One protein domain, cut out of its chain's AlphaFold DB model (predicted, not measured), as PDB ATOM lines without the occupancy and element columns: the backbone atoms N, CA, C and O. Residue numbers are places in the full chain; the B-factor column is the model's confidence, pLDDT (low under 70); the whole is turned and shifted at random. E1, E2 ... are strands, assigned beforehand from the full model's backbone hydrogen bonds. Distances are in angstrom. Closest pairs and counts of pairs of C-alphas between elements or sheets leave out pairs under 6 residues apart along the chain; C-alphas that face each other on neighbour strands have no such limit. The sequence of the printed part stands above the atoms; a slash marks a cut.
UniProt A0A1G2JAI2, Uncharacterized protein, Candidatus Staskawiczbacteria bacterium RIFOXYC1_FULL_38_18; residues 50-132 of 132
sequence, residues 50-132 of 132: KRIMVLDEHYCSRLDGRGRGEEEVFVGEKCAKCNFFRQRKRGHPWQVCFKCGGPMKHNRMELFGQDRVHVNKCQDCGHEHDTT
ATOM      1  N   LYS A  50      15.812  32.188 -16.405       95.56
ATOM      2  CA  LYS A  50      15.757  30.724 -16.428       95.56
ATOM      3  C   LYS A  50      16.498  30.188 -17.640       95.56
ATOM      4  O   LYS A  50      16.372  30.726 -18.741       95.56
ATOM      5  N   ARG A  51      17.266  29.119 -17.442       94.81
ATOM      6  CA  ARG A  51      17.999  28.449 -18.521       94.81
ATOM      7  C   ARG A  51      17.019  27.814 -19.501       94.81
ATOM      8  O   ARG A  51      16.058  27.175 -19.084       94.81
ATOM      9  N   ILE A  52      17.295  27.973 -20.787       96.25
ATOM     10  CA  ILE A  52      16.550  27.348 -21.873       96.25
ATOM     11  C   ILE A  52      17.442  26.295 -22.515       96.25
ATOM     12  O   ILE A  52      18.539  26.593 -23.001       96.25
ATOM     13  N   MET A  53      16.936  25.070 -22.496       93.88
ATOM     14  CA  MET A  53      17.498  23.917 -23.177       93.88
ATOM     15  C   MET A  53      16.601  23.597 -24.374       93.88
ATOM     16  O   MET A  53      15.383  23.750 -24.282       93.88
ATOM     17  N   VAL A  54      17.188  23.193 -25.494       92.44
ATOM     18  CA  VAL A  54      16.446  22.679 -26.654       92.44
ATOM     19  C   VAL A  54      17.058  21.366 -27.087       92.44
ATOM     20  O   VAL A  54      18.260  21.168 -26.924       92.44
ATOM     21  N   LEU A  55      16.240  20.490 -27.650       89.94
ATOM     22  CA  LEU A  55      16.732  19.280 -28.281       89.94
ATOM     23  C   LEU A  55      17.462  19.646 -29.575       89.94
ATOM     24  O   LEU A  55      16.894  20.345 -30.415       89.94
ATOM     25  N   ASP A  56      18.704  19.197 -29.725       86.62
ATOM     26  CA  ASP A  56      19.449  19.312 -30.976       86.62
ATOM     27  C   ASP A  56      19.731  17.907 -31.517       86.62
ATOM     28  O   ASP A  56      20.567  17.165 -30.999       86.62
ATOM     29  N   GLU A  57      18.989  17.536 -32.560       83.56
ATOM     30  CA  GLU A  57      19.073  16.229 -33.223       83.56
ATOM     31  C   GLU A  57      20.414  16.014 -33.939       83.56
ATOM     32  O   GLU A  57      20.793  14.879 -34.234       83.56
ATOM     33  N   HIS A  58      21.143  17.094 -34.217       80.69
ATOM     34  CA  HIS A  58      22.419  17.065 -34.924       80.69
ATOM     35  C   HIS A  58      23.613  17.240 -33.986       80.69
ATOM     36  O   HIS A  58      24.754  17.000 -34.392       80.69
ATOM     37  N   TYR A  59      23.381  17.644 -32.736       81.12
ATOM     38  CA  TYR A  59      24.446  17.768 -31.758       81.12
ATOM     39  C   TYR A  59      24.861  16.397 -31.224       81.12
ATOM     40  O   TYR A  59      24.093  15.697 -30.569       81.12
ATOM     41  N   CYS A  60      26.120  16.041 -31.466       80.06
ATOM     42  CA  CYS A  60      26.761  14.875 -30.877       80.06
ATOM     43  C   CYS A  60      28.012  15.344 -30.147       80.06
ATOM     44  O   CYS A  60      28.907  15.942 -30.750       80.06
ATOM     45  N   SER A  61      28.067  15.112 -28.837       79.44
ATOM     46  CA  SER A  61      29.200  15.576 -28.048       79.44
ATOM     47  C   SER A  61      30.459  14.738 -28.276       79.44
ATOM     48  O   SER A  61      31.551  15.287 -28.138       79.44
ATOM     49  N   ARG A  62      30.325  13.458 -28.655       76.31
ATOM     50  CA  ARG A  62      31.451  12.538 -28.878       76.31
ATOM     51  C   ARG A  62      31.362  11.768 -30.204       76.31
ATOM     52  O   ARG A  62      30.300  11.245 -30.541       76.31
ATOM     53  N   LEU A  63      32.483  11.609 -30.905       67.88
ATOM     54  CA  LEU A  63      32.661  10.795 -32.118       67.88
ATOM     55  C   LEU A  63      32.485   9.295 -31.846       67.88
ATOM     56  O   LEU A  63      31.976   8.563 -32.697       67.88
ATOM     57  N   ASP A  64      32.846   8.836 -30.641       66.06
ATOM     58  CA  ASP A  64      32.726   7.426 -30.239       66.06
ATOM     59  C   ASP A  64      31.280   6.943 -30.077       66.06
ATOM     60  O   ASP A  64      31.017   5.752 -29.906       66.06
ATOM     61  N   GLY A  65      30.320   7.859 -30.182       60.69
ATOM     62  CA  GLY A  65      28.907   7.559 -30.127       60.69
ATOM     63  C   GLY A  65      28.337   7.389 -28.723       60.69
ATOM     64  O   GLY A  65      27.156   7.057 -28.590       60.69
ATOM     65  N   ARG A  66      29.123   7.632 -27.668       59.31
ATOM     66  CA  ARG A  66      28.555   7.819 -26.329       59.31
ATOM     67  C   ARG A  66      27.847   9.176 -26.321       59.31
ATOM     68  O   ARG A  66      28.508  10.202 -26.396       59.31
ATOM     69  N   GLY A  67      26.514   9.162 -26.264       55.12
ATOM     70  CA  GLY A  67      25.687  10.371 -26.402       55.12
ATOM     71  C   GLY A  67      25.157  10.633 -27.820       55.12
ATOM     72  O   GLY A  67      24.966  11.785 -28.190       55.12
ATOM     73  N   ARG A  68      24.937   9.597 -28.649       53.28
ATOM     74  CA  ARG A  68      24.321   9.789 -29.976       53.28
ATOM     75  C   ARG A  68      22.866  10.236 -29.878       53.28
ATOM     76  O   ARG A  68      22.034   9.449 -29.439       53.28
ATOM     77  N   GLY A  69      22.608  11.401 -30.471       60.53
ATOM     78  CA  GLY A  69      21.294  11.858 -30.914       60.53
ATOM     79  C   GLY A  69      20.428  12.380 -29.778       60.53
ATOM     80  O   GLY A  69      20.402  11.804 -28.697       60.53
ATOM     81  N   GLU A  70      19.716  13.473 -30.050       66.12
ATOM     82  CA  GLU A  70      18.726  14.048 -29.131       66.12
ATOM     83  C   GLU A  70      19.344  14.564 -27.820       66.12
ATOM     84  O   GLU A  70      18.836  14.357 -26.717       66.12
ATOM     85  N   GLU A  71      20.464  15.281 -27.923       79.62
ATOM     86  CA  GLU A  71      21.036  15.940 -26.759       79.62
ATOM     87  C   GLU A  71      20.370  17.300 -26.517       79.62
ATOM     88  O   GLU A  71      20.325  18.169 -27.386       79.62
ATOM     89  N   GLU A  72      19.919  17.528 -25.283       87.75
ATOM     90  CA  GLU A  72      19.535  18.871 -24.861       87.75
ATOM     91  C   GLU A  72      20.763  19.790 -24.839       87.75
ATOM     92  O   GLU A  72      21.753  19.512 -24.146       87.75
ATOM     93  N   VAL A  73      20.687  20.905 -25.564       90.62
ATOM     94  CA  VAL A  73      21.702  21.957 -25.601       90.62
ATOM     95  C   VAL A  73      21.158  23.249 -25.007       90.62
ATOM     96  O   VAL A  73      20.039  23.683 -25.269       90.62
ATOM     97  N   PHE A  74      21.982  23.906 -24.204       94.38
ATOM     98  CA  PHE A  74      21.731  25.234 -23.678       94.38
ATOM     99  C   PHE A  74      21.802  26.262 -24.800       94.38
ATOM    100  O   PHE A  74      22.856  26.433 -25.409       94.38
ATOM    101  N   VAL A  75      20.717  26.989 -25.046       94.25
ATOM    102  CA  VAL A  75      20.671  28.040 -26.083       94.25
ATOM    103  C   VAL A  75      20.739  29.448 -25.512       94.25
ATOM    104  O   VAL A  75      21.047  30.400 -26.231       94.25
ATOM    105  N   GLY A  76      20.488  29.593 -24.215       95.75
ATOM    106  CA  GLY A  76      20.476  30.878 -23.539       95.75
ATOM    107  C   GLY A  76      19.554  30.873 -22.335       95.75
ATOM    108  O   GLY A  76      19.087  29.831 -21.880       95.75
ATOM    109  N   GLU A  77      19.278  32.058 -21.819       96.25
ATOM    110  CA  GLU A  77      18.402  32.262 -20.676       96.25
ATOM    111  C   GLU A  77      17.248  33.175 -21.059       96.25
ATOM    112  O   GLU A  77      17.425  34.145 -21.793       96.25
ATOM    113  N   LYS A  78      16.059  32.883 -20.544       97.06
ATOM    114  CA  LYS A  78      14.863  33.692 -20.753       97.06
ATOM    115  C   LYS A  78      14.383  34.239 -19.420       97.06
ATOM    116  O   LYS A  78      14.233  33.483 -18.462       97.06
ATOM    117  N   CYS A  79      14.136  35.542 -19.359       96.50
ATOM    118  CA  CYS A  79      13.498  36.156 -18.206       96.50
ATOM    119  C   CYS A  79      12.038  35.691 -18.118       96.50
ATOM    120  O   CYS A  79      11.282  35.863 -19.078       96.50
ATOM    121  N   ALA A  80      11.625  35.142 -16.974       94.12
ATOM    122  CA  ALA A  80      10.252  34.679 -16.760       94.12
ATOM    123  C   ALA A  80       9.218  35.825 -16.722       94.12
ATOM    124  O   ALA A  80       8.040  35.588 -16.970       94.12
ATOM    125  N   LYS A  81       9.662  37.056 -16.430       93.62
ATOM    126  CA  LYS A  81       8.811  38.250 -16.290       93.62
ATOM    127  C   LYS A  81       8.638  38.997 -17.616       93.62
ATOM    128  O   LYS A  81       7.533  39.111 -18.130       93.62
ATOM    129  N   CYS A  82       9.737  39.482 -18.197       93.69
ATOM    130  CA  CYS A  82       9.713  40.346 -19.387       93.69
ATOM    131  C   CYS A  82       9.998  39.610 -20.707       93.69
ATOM    132  O   CYS A  82      10.133  40.244 -21.753       93.69
ATOM    133  N   ASN A  83      10.144  38.280 -20.672       92.62
ATOM    134  CA  ASN A  83      10.490  37.439 -21.823       92.62
ATOM    135  C   ASN A  83      11.808  37.800 -22.539       92.62
ATOM    136  O   ASN A  83      12.089  37.228 -23.593       92.62
ATOM    137  N   PHE A  84      12.639  38.688 -21.975       95.25
ATOM    138  CA  PHE A  84      13.958  39.001 -22.523       95.25
ATOM    139  C   PHE A  84      14.803  37.731 -22.631       95.25
ATOM    140  O   PHE A  84      14.920  36.975 -21.664       95.25
ATOM    141  N   PHE A  85      15.387  37.501 -23.806       95.44
ATOM    142  CA  PHE A  85      16.198  36.324 -24.083       95.44
ATOM    143  C   PHE A  85      17.669  36.702 -24.231       95.44
ATOM    144  O   PHE A  85      18.060  37.408 -25.162       95.44
ATOM    145  N   ARG A  86      18.496  36.189 -23.323       94.62
ATOM    146  CA  ARG A  86      19.952  36.295 -23.356       94.62
ATOM    147  C   ARG A  86      20.521  35.055 -24.036       94.62
ATOM    148  O   ARG A  86      20.548  33.980 -23.444       94.62
ATOM    149  N   GLN A  87      20.981  35.199 -25.275       94.00
ATOM    150  CA  GLN A  87      21.604  34.101 -26.019       94.00
ATOM    151  C   GLN A  87      22.855  33.567 -25.306       94.00
ATOM    152  O   GLN A  87      23.627  34.333 -24.721       94.00
ATOM    153  N   ARG A  88      23.096  32.253 -25.413       91.88
ATOM    154  CA  ARG A  88      24.390  31.645 -25.071       91.88
ATOM    155  C   ARG A  88      25.503  32.362 -25.846       91.88
ATOM    156  O   ARG A  88      25.323  32.758 -26.997       91.88
ATOM    157  N   LYS A  89      26.685  32.474 -25.234       90.62
ATOM    158  CA  LYS A  89      27.899  32.947 -25.914       90.62
ATOM    159  C   LYS A  89      28.130  32.166 -27.214       90.62
ATOM    160  O   LYS A  89      28.032  30.939 -27.239       90.62
ATOM    161  N   ARG A  90      28.452  32.887 -28.290       90.19
ATOM    162  CA  ARG A  90      28.861  32.278 -29.560       90.19
ATOM    163  C   ARG A  90      30.257  31.681 -29.404       90.19
ATOM    164  O   ARG A  90      31.117  32.284 -28.769       90.19
ATOM    165  N   GLY A  91      30.468  30.515 -29.993       89.62
ATOM    166  CA  GLY A  91      31.751  29.829 -29.987       89.62
ATOM    167  C   GLY A  91      31.603  28.408 -30.500       89.62
ATOM    168  O   GLY A  91      30.494  27.864 -30.529       89.62
ATOM    169  N   HIS A  92      32.721  27.821 -30.909       89.44
ATOM    170  CA  HIS A  92      32.739  26.417 -31.280       89.44
ATOM    171  C   HIS A  92      32.483  25.525 -30.052       89.44
ATOM    172  O   HIS A  92      32.805  25.934 -28.931       89.44
ATOM    173  N   PRO A  93      31.954  24.301 -30.225       87.25
ATOM    174  CA  PRO A  93      31.689  23.387 -29.112       87.25
ATOM    175  C   PRO A  93      32.920  23.042 -28.253       87.25
ATOM    176  O   PRO A  93      32.779  22.733 -27.076       87.25
ATOM    177  N   TRP A  94      34.136  23.137 -28.804       88.69
ATOM    178  CA  TRP A  94      35.398  22.968 -28.065       88.69
ATOM    179  C   TRP A  94      35.887  24.237 -27.347       88.69
ATOM    180  O   TRP A  94      36.898  24.195 -26.649       88.69
ATOM    181  N   GLN A  95      35.185  25.365 -27.498       93.38
ATOM    182  CA  GLN A  95      35.464  26.640 -26.817       93.38
ATOM    183  C   GLN A  95      34.381  26.990 -25.791       93.38
ATOM    184  O   GLN A  95      34.684  27.481 -24.702       93.38
ATOM    185  N   VAL A  96      33.118  26.723 -26.128       94.81
ATOM    186  CA  VAL A  96      31.946  26.994 -25.291       94.81
ATOM    187  C   VAL A  96      31.144  25.711 -25.159       94.81
ATOM    188  O   VAL A  96      30.750  25.112 -26.153       94.81
ATOM    189  N   CYS A  97      30.874  25.301 -23.925       92.50
ATOM    190  CA  CYS A  97      30.128  24.089 -23.637       92.50
ATOM    191  C   CYS A  97      28.667  24.257 -24.053       92.50
ATOM    192  O   CYS A  97      27.979  25.174 -23.596       92.50
ATOM    193  N   PHE A  98      28.163  23.341 -24.877       91.50
ATOM    194  CA  PHE A  98      26.778  23.402 -25.337       91.50
ATOM    195  C   PHE A  98      25.789  22.916 -24.277       91.50
ATOM    196  O   PHE A  98      24.623  23.269 -24.372       91.50
ATOM    197  N   LYS A  99      26.226  22.212 -23.222       89.81
ATOM    198  CA  LYS A  99      25.371  21.851 -22.077       89.81
ATOM    199  C   LYS A  99      25.157  22.993 -21.097       89.81
ATOM    200  O   LYS A  99      24.032  23.220 -20.661       89.81
ATOM    201  N   CYS A 100      26.217  23.716 -20.729       91.06
ATOM    202  CA  CYS A 100      26.123  24.719 -19.667       91.06
ATOM    203  C   CYS A 100      26.381  26.173 -20.109       91.06
ATOM    204  O   CYS A 100      25.965  27.095 -19.406       91.06
ATOM    205  N   GLY A 101      27.009  26.399 -21.267       92.88
ATOM    206  CA  GLY A 101      27.485  27.716 -21.718       92.88
ATOM    207  C   GLY A 101      28.842  28.136 -21.137       92.88
ATOM    208  O   GLY A 101      29.310  29.238 -21.426       92.88
ATOM    209  N   GLY A 102      29.455  27.273 -20.328       94.56
ATOM    210  CA  GLY A 102      30.750  27.477 -19.683       94.56
ATOM    211  C   GLY A 102      31.945  27.316 -20.626       94.56
ATOM    212  O   GLY A 102      31.794  26.790 -21.732       94.56
ATOM    213  N   PRO A 103      33.148  27.744 -20.212       95.25
ATOM    214  CA  PRO A 103      34.345  27.629 -21.030       95.25
ATOM    215  C   PRO A 103      34.804  26.171 -21.144       95.25
ATOM    216  O   PRO A 103      34.820  25.414 -20.167       95.25
ATOM    217  N   MET A 104      35.217  25.794 -22.349       95.56
ATOM    218  CA  MET A 104      35.843  24.508 -22.648       95.56
ATOM    219  C   MET A 104      37.360  24.682 -22.726       95.56
ATOM    220  O   MET A 104      37.854  25.708 -23.196       95.56
ATOM    221  N   LYS A 105      38.106  23.682 -22.255       95.75
ATOM    222  CA  LYS A 105      39.568  23.628 -22.387       95.75
ATOM    223  C   LYS A 105      40.002  22.265 -22.889       95.75
ATOM    224  O   LYS A 105      39.375  21.263 -22.551       95.75
ATOM    225  N   HIS A 106      41.103  22.227 -23.631       95.62
ATOM    226  CA  HIS A 106      41.754  20.968 -23.963       95.62
ATOM    227  C   HIS A 106      42.076  20.191 -22.679       95.62
ATOM    228  O   HIS A 106      42.610  20.762 -21.727       95.62
ATOM    229  N   ASN A 107      41.720  18.909 -22.654       95.31
ATOM    230  CA  ASN A 107      41.956  18.021 -21.520       95.31
ATOM    231  C   ASN A 107      42.997  16.958 -21.879       95.31
ATOM    232  O   ASN A 107      44.015  16.830 -21.205       95.31
ATOM    233  N   ARG A 108      42.743  16.201 -22.951       94.56
ATOM    234  CA  ARG A 108      43.607  15.094 -23.372       94.56
ATOM    235  C   ARG A 108      43.460  14.794 -24.857       94.56
ATOM    236  O   ARG A 108      42.510  15.244 -25.493       94.56
ATOM    237  N   MET A 109      44.379  13.993 -25.380       93.38
ATOM    238  CA  MET A 109      44.210  13.315 -26.663       93.38
ATOM    239  C   MET A 109      43.854  11.848 -26.426       93.38
ATOM    240  O   MET A 109      44.449  11.204 -25.560       93.38
ATOM    241  N   GLU A 110      42.906  11.329 -27.198       89.50
ATOM    242  CA  GLU A 110      42.545   9.908 -27.234       89.50
ATOM    243  C   GLU A 110      42.777   9.357 -28.649       89.50
ATOM    244  O   GLU A 110      42.806  10.109 -29.625       89.50
ATOM    245  N   LEU A 111      42.977   8.042 -28.765       87.31
ATOM    246  CA  LEU A 111      42.966   7.351 -30.053       87.31
ATOM    247  C   LEU A 111      41.574   6.765 -30.275       87.31
ATOM    248  O   LEU A 111      41.106   5.970 -29.457       87.31
ATOM    249  N   PHE A 112      40.935   7.135 -31.382       78.94
ATOM    250  CA  PHE A 112      39.678   6.545 -31.822       78.94
ATOM    251  C   PHE A 112      39.891   5.875 -33.182       78.94
ATOM    252  O   PHE A 112      40.028   6.532 -34.211       78.94
ATOM    253  N   GLY A 113      39.995   4.544 -33.182       82.81
ATOM    254  CA  GLY A 113      40.468   3.809 -34.354       82.81
ATOM    255  C   GLY A 113      41.929   4.150 -34.661       82.81
ATOM    256  O   GLY A 113      42.807   3.881 -33.842       82.81
ATOM    257  N   GLN A 114      42.183   4.725 -35.839       83.12
ATOM    258  CA  GLN A 114      43.511   5.205 -36.253       83.12
ATOM    259  C   GLN A 114      43.690   6.720 -36.063       83.12
ATOM    260  O   GLN A 114      44.811   7.217 -36.184       83.12
ATOM    261  N   ASP A 115      42.619   7.438 -35.720       83.75
ATOM    262  CA  ASP A 115      42.622   8.893 -35.623       83.75
ATOM    263  C   ASP A 115      42.943   9.360 -34.200       83.75
ATOM    264  O   ASP A 115      42.546   8.751 -33.201       83.75
ATOM    265  N   ARG A 116      43.677  10.474 -34.105       88.12
ATOM    266  CA  ARG A 116      43.901  11.184 -32.843       88.12
ATOM    267  C   ARG A 116      42.787  12.200 -32.670       88.12
ATOM    268  O   ARG A 116      42.645  13.081 -33.506       88.12
ATOM    269  N   VAL A 117      42.046  12.098 -31.574       89.62
ATOM    270  CA  VAL A 117      40.967  13.030 -31.246       89.62
ATOM    271  C   VAL A 117      41.353  13.868 -30.035       89.62
ATOM    272  O   VAL A 117      41.868  13.365 -29.031       89.62
ATOM    273  N   HIS A 118      41.114  15.170 -30.121       91.88
ATOM    274  CA  HIS A 118      41.306  16.097 -29.016       91.88
ATOM    275  C   HIS A 118      40.037  16.140 -28.171       91.88
ATOM    276  O   HIS A 118      38.995  16.591 -28.636       91.88
ATOM    277  N   VAL A 119      40.130  15.728 -26.909       92.12
ATOM    278  CA  VAL A 119      39.024  15.818 -25.958       92.12
ATOM    279  C   VAL A 119      39.125  17.127 -25.190       92.12
ATOM    280  O   VAL A 119      40.101  17.392 -24.478       92.12
ATOM    281  N   ASN A 120      38.087  17.943 -25.315       94.25
ATOM    282  CA  ASN A 120      37.916  19.208 -24.622       94.25
ATOM    283  C   ASN A 120      36.906  19.022 -23.491       94.25
ATOM    284  O   ASN A 120      35.899  18.346 -23.671       94.25
ATOM    285  N   LYS A 121      37.155  19.616 -22.325       94.56
ATOM    286  CA  LYS A 121      36.316  19.474 -21.133       94.56
ATOM    287  C   LYS A 121      35.854  20.824 -20.607       94.56
ATOM    288  O   LYS A 121      36.655  21.751 -20.428       94.56
ATOM    289  N   CYS A 122      34.563  20.913 -20.312       94.81
ATOM    290  CA  CYS A 122      33.956  22.072 -19.686       94.81
ATOM    291  C   CYS A 122      34.463  22.217 -18.254       94.81
ATOM    292  O   CYS A 122      34.407  21.270 -17.471       94.81
ATOM    293  N   GLN A 123      34.916  23.417 -17.903       96.31
ATOM    294  CA  GLN A 123      35.409  23.704 -16.555       96.31
ATOM    295  C   GLN A 123      34.281  23.813 -15.518       96.31
ATOM    296  O   GLN A 123      34.529  23.592 -14.339       96.31
ATOM    297  N   ASP A 124      33.052  24.092 -15.961       94.75
ATOM    298  CA  ASP A 124      31.923  24.351 -15.062       94.75
ATOM    299  C   ASP A 124      31.095  23.088 -14.785       94.75
ATOM    300  O   ASP A 124      30.682  22.853 -13.655       94.75
ATOM    301  N   CYS A 125      30.830  22.269 -15.811       91.75
ATOM    302  CA  CYS A 125      29.965  21.084 -15.689       91.75
ATOM    303  C   CYS A 125      30.661  19.754 -16.006       91.75
ATOM    304  O   CYS A 125      30.037  18.701 -15.916       91.75
ATOM    305  N   GLY A 126      31.934  19.779 -16.412       90.81
ATOM    306  CA  GLY A 126      32.697  18.573 -16.734       90.81
ATOM    307  C   GLY A 126      32.298  17.864 -18.032       90.81
ATOM    308  O   GLY A 126      32.909  16.845 -18.343       90.81
ATOM    309  N   HIS A 127      31.328  18.393 -18.789       90.00
ATOM    310  CA  HIS A 127      30.936  17.876 -20.104       90.00
ATOM    311  C   HIS A 127      32.128  17.844 -21.061       90.00
ATOM    312  O   HIS A 127      32.930  18.780 -21.086       90.00
ATOM    313  N   GLU A 128      32.247  16.767 -21.829       91.50
ATOM    314  CA  GLU A 128      33.345  16.561 -22.768       91.50
ATOM    315  C   GLU A 128      32.857  16.692 -24.211       91.50
ATOM    316  O   GLU A 128      31.745  16.283 -24.533       91.50
ATOM    317  N   HIS A 129      33.708  17.257 -25.065       89.56
ATOM    318  CA  HIS A 129      33.502  17.332 -26.502       89.56
ATOM    319  C   HIS A 129      34.786  16.964 -27.230       89.56
ATOM    320  O   HIS A 129      35.839  17.540 -26.931       89.56
ATOM    321  N   ASP A 130      34.715  16.032 -28.171       88.44
ATOM    322  CA  ASP A 130      35.862  15.673 -28.995       88.44
ATOM    323  C   ASP A 130      35.873  16.405 -30.339       88.44
ATOM    324  O   ASP A 130      34.858  16.839 -30.875       88.44
ATOM    325  N   THR A 131      37.078  16.605 -30.855       85.44
ATOM    326  CA  THR A 131      37.330  17.200 -32.166       85.44
ATOM    327  C   THR A 131      38.435  16.402 -32.843       85.44
ATOM    328  O   THR A 131      39.449  16.119 -32.198       85.44
ATOM    329  N   THR A 132      38.244  16.046 -34.113       76.44
ATOM    330  CA  THR A 132      39.302  15.498 -34.979       76.44
ATOM    331  C   THR A 132      40.320  16.565 -35.343       76.44
ATOM    332  O   THR A 132      39.863  17.683 -35.682       76.44
TER     333      THR A 132
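AT A GLANCE: This is residues 50 to 132 of the 132 residues of an uncharacterized protein of Candidatus Staskawiczbacteria bacterium RIFOXYC1_FULL_38_18 (UniProt A0A1G2JAI2). Two small three-stranded sheets, E4 - E5 - E6 and E1 - E2 - E3, lie toward opposite ends of a rod, with loop residues 88 to 103 between them. Each is an antiparallel meander, each strand neighbouring the one before. Of 83 printed residues, 40, under half, are in six named strands, E1 to E6 along the chain: all strand, only just compact, close to loose, radius of gyration of the C-alphas 14.1 A, spans 51 by 23 by 17 A.

IN THESE COORDINATES: Find C-alpha 104 at (35.843, 24.508, -22.648): E4, residues 104 to 112, runs 20.5 A; E5, 115 to 122, 22.4 A; E6, 128 to 131, 10.2 A. From C-alpha 50 at (15.757, 30.724, -16.428), E1, 50 to 56, runs 18.9 A; E2, 71 to 79, 23.2 A; E3, 85 to 87, 6.2 A.

HOW THE PARTS SIT: Hairpins E4-E5, at 152 degrees, and E5-E6, at 145, have N 107 and O 119, 2.9 A, and N 120 and O 129, 2.8 A, within hydrogen-bond range. Hairpins E1-E2, at 149 degrees, and E2-E3, at 134, have N 52 and O 76, and N 77 and O 86, each 2.8 A. The two sheets' strands are apart.

THE WHOLE: The farthest C-alphas, Lys 81 and Gln 114, are 51.9 A apart. The printed part has no cut; links E1 to E2 and E3 to E4 are long. Residues 63 to 70 have pLDDT under 70.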